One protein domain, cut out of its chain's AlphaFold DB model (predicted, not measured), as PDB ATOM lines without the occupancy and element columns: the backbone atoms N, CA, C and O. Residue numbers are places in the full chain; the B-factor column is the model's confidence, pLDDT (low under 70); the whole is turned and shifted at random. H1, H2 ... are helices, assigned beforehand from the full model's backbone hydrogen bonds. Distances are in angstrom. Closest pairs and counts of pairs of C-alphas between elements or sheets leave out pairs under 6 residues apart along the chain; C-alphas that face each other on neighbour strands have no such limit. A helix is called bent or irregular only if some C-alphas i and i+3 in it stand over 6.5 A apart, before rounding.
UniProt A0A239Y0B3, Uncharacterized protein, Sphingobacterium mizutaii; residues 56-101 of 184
ATOM      1  N   VAL A  56     -42.070  11.294   5.655       92.19
ATOM      2  CA  VAL A  56     -40.695  11.619   6.052       92.19
ATOM      3  C   VAL A  56     -40.287  12.963   5.437       92.19
ATOM      4  O   VAL A  56     -40.934  13.418   4.492       92.19
ATOM      5  N   PRO A  57     -39.246  13.645   5.947       93.06
ATOM      6  CA  PRO A  57     -38.846  14.937   5.403       93.06
ATOM      7  C   PRO A  57     -38.577  14.900   3.892       93.06
ATOM      8  O   PRO A  57     -37.835  14.043   3.402       93.06
ATOM      9  N   ALA A  58     -39.124  15.873   3.156       90.44
ATOM     10  CA  ALA A  58     -39.069  15.917   1.690       90.44
ATOM     11  C   ALA A  58     -37.644  15.859   1.103       90.44
ATOM     12  O   ALA A  58     -37.450  15.390  -0.019       90.44
ATOM     13  N   TYR A  59     -36.625  16.305   1.849       88.31
ATOM     14  CA  TYR A  59     -35.232  16.270   1.391       88.31
ATOM     15  C   TYR A  59     -34.691  14.844   1.177       88.31
ATOM     16  O   TYR A  59     -33.744  14.676   0.415       88.31
ATOM     17  N   LEU A  60     -35.288  13.811   1.783       88.06
ATOM     18  CA  LEU A  60     -34.907  12.412   1.528       88.06
ATOM     19  C   LEU A  60     -35.239  11.969   0.092       88.06
ATOM     20  O   LEU A  60     -34.610  11.054  -0.447       88.06
ATOM     21  N   TYR A  61     -36.180  12.668  -0.547       86.31
ATOM     22  CA  TYR A  61     -36.612  12.424  -1.919       86.31
ATOM     23  C   TYR A  61     -36.067  13.443  -2.923       86.31
ATOM     24  O   TYR A  61     -36.397  13.371  -4.101       86.31
ATOM     25  N   SER A  62     -35.208  14.381  -2.510       81.06
ATOM     26  CA  SER A  62     -34.733  15.463  -3.385       81.06
ATOM     27  C   SER A  62     -33.611  15.067  -4.350       81.06
ATOM     28  O   SER A  62     -32.886  15.942  -4.813       81.06
ATOM     29  N   ASN A  63     -33.413  13.773  -4.602       76.31
ATOM     30  CA  ASN A  63     -32.444  13.291  -5.580       76.31
ATOM     31  C   ASN A  63     -33.160  12.797  -6.848       76.31
ATOM     32  O   ASN A  63     -34.287  12.303  -6.798       76.31
ATOM     33  N   ASP A  64     -32.462  12.866  -7.979       69.31
ATOM     34  CA  ASP A  64     -32.998  12.496  -9.293       69.31
ATOM     35  C   ASP A  64     -33.390  11.013  -9.416       69.31
ATOM     36  O   ASP A  64     -34.039  10.629 -10.393       69.31
ATOM     37  N   LYS A  65     -33.008  10.160  -8.451       74.00
ATOM     38  CA  LYS A  65     -33.296   8.716  -8.475       74.00
ATOM     39  C   LYS A  65     -34.770   8.413  -8.205       74.00
ATOM     40  O   LYS A  65     -35.237   7.339  -8.574       74.00
ATOM     41  N   TRP A  66     -35.494   9.345  -7.584       75.75
ATOM     42  CA  TRP A  66     -36.913   9.193  -7.254       75.75
ATOM     43  C   TRP A  66     -37.859   9.749  -8.326       75.75
ATOM     44  O   TRP A  66     -39.060   9.500  -8.258       75.75
ATOM     45  N   SER A  67     -37.323  10.456  -9.327       71.38
ATOM     46  CA  SER A  67     -38.089  10.979 -10.459       71.38
ATOM     47  C   SER A  67     -37.864  10.132 -11.708       71.38
ATOM     48  O   SER A  67     -36.745  10.064 -12.226       71.38
ATOM     49  N   ASN A  68     -38.932   9.554 -12.260       67.56
ATOM     50  CA  ASN A  68     -38.887   8.909 -13.573       67.56
ATOM     51  C   ASN A  68     -38.949   9.948 -14.720       67.56
ATOM     52  O   ASN A  68     -39.184  11.139 -14.504       67.56
ATOM     53  N   SER A  69     -38.716   9.511 -15.963       64.25
ATOM     54  CA  SER A  69     -38.719  10.398 -17.141       64.25
ATOM     55  C   SER A  69     -40.072  11.079 -17.383       64.25
ATOM     56  O   SER A  69     -40.107  12.197 -17.893       64.25
ATOM     57  N   TYR A  70     -41.177  10.440 -16.994       63.12
ATOM     58  CA  TYR A  70     -42.529  10.991 -17.082       63.12
ATOM     59  C   TYR A  70     -42.739  12.138 -16.077       63.12
ATOM     60  O   TYR A  70     -43.188  13.224 -16.443       63.12
ATOM     61  N   ALA A  71     -42.307  11.939 -14.835       63.66
ATOM     62  CA  ALA A  71     -42.348  12.918 -13.760       63.66
ATOM     63  C   ALA A  71     -41.485  14.151 -14.065       63.66
ATOM     64  O   ALA A  71     -41.909  15.277 -13.795       63.66
ATOM     65  N   ARG A  72     -40.330  13.953 -14.723       66.19
ATOM     66  CA  ARG A  72     -39.469  15.048 -15.208       66.19
ATOM     67  C   ARG A  72     -40.117  15.841 -16.343       66.19
ATOM     68  O   ARG A  72     -39.994  17.060 -16.373       66.19
ATOM     69  N   LYS A  73     -40.840  15.176 -17.256       64.50
ATOM     70  CA  LYS A  73     -41.562  15.842 -18.357       64.50
ATOM     71  C   LYS A  73     -42.713  16.715 -17.858       64.50
ATOM     72  O   LYS A  73     -42.882  17.824 -18.348       64.50
ATOM     73  N   ASN A  74     -43.463  16.239 -16.866       64.06
ATOM     74  CA  ASN A  74     -44.576  16.999 -16.292       64.06
ATOM     75  C   ASN A  74     -44.147  17.941 -15.156       64.06
ATOM     76  O   ASN A  74     -44.956  18.727 -14.669       64.06
ATOM     77  N   SER A  75     -42.877  17.907 -14.731       64.38
ATOM     78  CA  SER A  75     -42.303  18.685 -13.616       64.38
ATOM     79  C   SER A  75     -43.063  18.581 -12.279       64.38
ATOM     80  O   SER A  75     -42.794  19.349 -11.357       64.38
ATOM     81  N   GLY A  76     -44.015  17.648 -12.153       76.81
ATOM     82  CA  GLY A  76     -44.919  17.530 -11.006       76.81
ATOM     83  C   GLY A  76     -44.202  17.035  -9.755       76.81
ATOM     84  O   GLY A  76     -44.314  17.656  -8.700       76.81
ATOM     85  N   PHE A  77     -43.391  15.984  -9.896       85.00
ATOM     86  CA  PHE A  77     -42.586  15.436  -8.806       85.00
ATOM     87  C   PHE A  77     -41.556  16.444  -8.285       85.00
ATOM     88  O   PHE A  77     -41.574  16.784  -7.103       85.00
ATOM     89  N   ASP A  78     -40.711  16.990  -9.165       83.06
ATOM     90  CA  ASP A  78     -39.650  17.922  -8.758       83.06
ATOM     91  C   ASP A  78     -40.226  19.192  -8.117       83.06
ATOM     92  O   ASP A  78     -39.693  19.703  -7.126       83.06
ATOM     93  N   ARG A  79     -41.359  19.688  -8.635       84.69
ATOM     94  CA  ARG A  79     -42.077  20.832  -8.061       84.69
ATOM     95  C   ARG A  79     -42.685  20.494  -6.702       84.69
ATOM     96  O   ARG A  79     -42.534  21.294  -5.780       84.69
ATOM     97  N   MET A  80     -43.322  19.331  -6.561       88.94
ATOM     98  CA  MET A  80     -43.877  18.862  -5.289       88.94
ATOM     99  C   MET A  80     -42.782  18.767  -4.222       88.94
ATOM    100  O   MET A  80     -42.917  19.370  -3.158       88.94
ATOM    101  N   ILE A  81     -41.673  18.080  -4.519       88.75
ATOM    102  CA  ILE A  81     -40.562  17.915  -3.575       88.75
ATOM    103  C   ILE A  81     -39.935  19.265  -3.219       88.75
ATOM    104  O   ILE A  81     -39.676  19.529  -2.044       88.75
ATOM    105  N   LYS A  82     -39.734  20.159  -4.197       87.69
ATOM    106  CA  LYS A  82     -39.192  21.504  -3.948       87.69
ATOM    107  C   LYS A  82     -40.105  22.343  -3.054       87.69
ATOM    108  O   LYS A  82     -39.598  23.029  -2.168       87.69
ATOM    109  N   ASN A  83     -41.417  22.297  -3.274       89.31
ATOM    110  CA  ASN A  83     -42.387  23.046  -2.477       89.31
ATOM    111  C   ASN A  83     -42.465  22.501  -1.049       89.31
ATOM    112  O   ASN A  83     -42.236  23.264  -0.116       89.31
ATOM    113  N   LYS A  84     -42.648  21.184  -0.890       91.31
ATOM    114  CA  LYS A  84     -42.703  20.535   0.429       91.31
ATOM    115  C   LYS A  84     -41.402  20.698   1.218       91.31
ATOM    116  O   LYS A  84     -41.423  20.934   2.418       91.31
ATOM    117  N   LYS A  85     -40.244  20.679   0.545       90.25
ATOM    118  CA  LYS A  85     -38.948  20.972   1.182       90.25
ATOM    119  C   LYS A  85     -38.865  22.408   1.702       90.25
ATOM    120  O   LYS A  85     -38.293  22.621   2.765       90.25
ATOM    121  N   LYS A  86     -39.401  23.386   0.964       91.06
ATOM    122  CA  LYS A  86     -39.419  24.794   1.389       91.06
ATOM    123  C   LYS A  86     -40.386  25.039   2.546       91.06
ATOM    124  O   LYS A  86     -40.059  25.839   3.414       91.06
ATOM    125  N   SER A  87     -41.543  24.377   2.550       90.81
ATOM    126  CA  SER A  87     -42.538  24.501   3.623       90.81
ATOM    127  C   SER A  87     -42.248  23.616   4.841       90.81
ATOM    128  O   SER A  87     -42.912  23.759   5.861       90.81
ATOM    129  N   GLY A  88     -41.249  22.727   4.770       89.44
ATOM    130  CA  GLY A  88     -40.934  21.787   5.850       89.44
ATOM    131  C   GLY A  88     -41.939  20.637   5.973       89.44
ATOM    132  O   GLY A  88     -41.966  19.950   6.992       89.44
ATOM    133  N   GLU A  89     -42.759  20.414   4.948       91.50
ATOM    134  CA  GLU A  89     -43.762  19.355   4.922       91.50
ATOM    135  C   GLU A  89     -43.149  17.964   4.726       91.50
ATOM    136  O   GLU A  89     -42.106  17.770   4.084       91.50
ATOM    137  N   LEU A  90     -43.858  16.969   5.257       94.12
ATOM    138  CA  LEU A  90     -43.521  15.566   5.076       94.12
ATOM    139  C   LEU A  90     -44.066  15.033   3.741       94.12
ATOM    140  O   LEU A  90     -45.082  15.490   3.205       94.12
ATOM    141  N   VAL A  91     -43.360  14.044   3.206       92.50
ATOM    142  CA  VAL A  91     -43.676  13.331   1.968       92.50
ATOM    143  C   VAL A  91     -43.773  11.849   2.295       92.50
ATOM    144  O   VAL A  91     -42.842  11.285   2.872       92.50
ATOM    145  N   SER A  92     -44.896  11.226   1.953       93.50
ATOM    146  CA  SER A  92     -45.072   9.780   2.102       93.50
ATOM    147  C   SER A  92     -44.554   9.019   0.872       93.50
ATOM    148  O   SER A  92     -44.336   9.598  -0.195       93.50
ATOM    149  N   TRP A  93     -44.378   7.699   0.984       89.44
ATOM    150  CA  TRP A  93     -44.047   6.884  -0.192       89.44
ATOM    151  C   TRP A  93     -45.200   6.844  -1.207       89.44
ATOM    152  O   TRP A  93     -44.959   6.808  -2.417       89.44
ATOM    153  N   LYS A  94     -46.444   6.912  -0.722       91.75
ATOM    154  CA  LYS A  94     -47.644   7.064  -1.551       91.75
ATOM    155  C   LYS A  94     -47.575   8.341  -2.398       91.75
ATOM    156  O   LYS A  94     -47.702   8.247  -3.617       91.75
ATOM    157  N   ASP A  95     -47.238   9.483  -1.785       90.00
ATOM    158  CA  ASP A  95     -47.083  10.779  -2.472       90.00
ATOM    159  C   ASP A  95     -46.042  10.690  -3.599       90.00
ATOM    160  O   ASP A  95     -46.241  11.205  -4.699       90.00
ATOM    161  N   VAL A  96     -44.910  10.022  -3.335       88.88
ATOM    162  CA  VAL A  96     -43.832   9.844  -4.323       88.88
ATOM    163  C   VAL A  96     -44.319   9.053  -5.532       88.88
ATOM    164  O   VAL A  96     -44.008   9.421  -6.667       88.88
ATOM    165  N   ARG A  97     -45.074   7.971  -5.313       88.19
ATOM    166  CA  ARG A  97     -45.632   7.165  -6.406       88.19
ATOM    167  C   ARG A  97     -46.663   7.938  -7.215       88.19
ATOM    168  O   ARG A  97     -46.568   7.945  -8.442       88.19
ATOM    169  N   GLU A  98     -47.581   8.613  -6.539       88.81
ATOM    170  CA  GLU A  98     -48.630   9.411  -7.173       88.81
ATOM    171  C   GLU A  98     -48.034  10.537  -8.027       88.81
ATOM    172  O   GLU A  98     -48.362  10.676  -9.205       88.81
ATOM    173  N   ALA A  99     -47.048  11.262  -7.494       87.12
ATOM    174  CA  ALA A  99     -46.340  12.308  -8.229       87.12
ATOM    175  C   ALA A  99     -45.530  11.784  -9.433       87.12
ATOM    176  O   ALA A  99     -45.203  12.550 -10.343       87.12
ATOM    177  N   ASN A 100     -45.218  10.484  -9.458       83.88
ATOM    178  CA  ASN A 100     -44.607   9.798 -10.598       83.88
ATOM    179  C   ASN A 100     -45.632   9.204 -11.587       83.88
ATOM    180  O   ASN A 100     -45.223   8.539 -12.542       83.88
ATOM    181  N   GLY A 101     -46.930   9.461 -11.389       84.25
ATOM    182  CA  GLY A 101     -48.015   8.991 -12.254       84.25
ATOM    183  C   GLY A 101     -48.371   7.517 -12.063       84.25
ATOM    184  O   GLY A 101     -48.943   6.908 -12.965       84.25
TER     185      GLY A 101
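AT A GLANCE: This is residues 56 to 101 of the 184 residues of an uncharacterized protein of Sphingobacterium mizutaii (UniProt A0A239Y0B3). Two helices, H3 and H4, form a V that is narrow where the start of H3 meets the end of H4, while residues 88 to 92 bridge its wide end. The six-residue helix H2 sits at the point of this V, the single turn of H1 packs on residues 81 to 85 of H3, and the first printed residues, 56 and 57, run beside residues 90 and 91 of the bridge as a short antiparallel pairing. The printed part has 46 residues, with four named helices in the order H1, H2, H3, H4 and no named strand; its class is all helix. It is compact, with a radius of gyration of the C-alphas of 9.3 A, and spans 25 by 17 by 15 A along its three main axes.

IN THESE COORDINATES: The printed part begins at Val 56, whose C-alpha is at (-40.695, 11.619, 6.052). H1 covers residues 58 to 61, Ala 58 to Tyr 61, and measures 5.6 A from first to last C-alpha; C-alpha 58 is at (-39.069, 15.917, 1.690). After seven residues H2 follows, residues 69 to 74, with a length of 8.9 A. One residue, Ser 75, stands between H2 and H3. H3 is the longest helix, 12 residues from Gly 76 to Ser 87; it begins with C-alpha 76 at (-44.919, 17.530, -11.006) and is 16.4 A long. Five residues later comes H4, residues 93 to 99, which is 10.0 A long and ends with C-alpha 99 at (-46.340, 12.308, -8.229). No helix is bent or irregular.

HOW THE PARTS SIT: H3 is the hub and touches the three other helices, each with a part of its length alone. With residues 81 to 85 it touches H1, and the closest C-alphas, those of Ala 58 and Lys 85, are 5.1 A apart. With residues 76 to 80 it touches H4, where the closest C-alphas are those of Phe 77 and Ala 99, 4.9 A apart. H3 and H4 run opposite ways at a steep tilt of 55 degrees, and their centres are 12.2 A apart. With residues 77 to 78 H3 touches H2, only at the corner by their link and only just, with 3 pairs of C-alphas within 8 A; the closest are those of Ala 71 and Phe 77, 5.6 A apart. The lines of H2 and H3 are about perpendicular at 70.2 degrees, but only just. H2 and H4 are close but not clearly touching: their closest C-alphas, those of Ala 71 and Ala 99, are 6.8 A apart, and they run the same way at a steep tilt of 62 degrees. H1 and H4 are apart, but only just, at 8.0 A between their closest C-alphas. H1 and H2 are apart too. In H2, H3 and H4 every pair of O of residue i and N of residue i+4 is within hydrogen-bond range; H1 is too short for such a pair, and its one pair of O of residue i and N of residue i+3 is within range.

THE WHOLE: The two C-alphas farthest apart are those of Ser 69 and Gly 88, 25.8 A. The first and last printed C-alphas, those of Val 56 and Gly 101, are 19.9 A apart. The printed part has no cut. The links from H2 to H3 and from H3 to H4 are tight, the link from H1 to H2 is short, and none is long. The mean pLDDT of the printed part is 82.7. The model's confidence is low, under 70, at residue 64 and at residues 68 to 75; H2 has a mean pLDDT of 64, while H1, H3 and H4 have 88, 87 and 89.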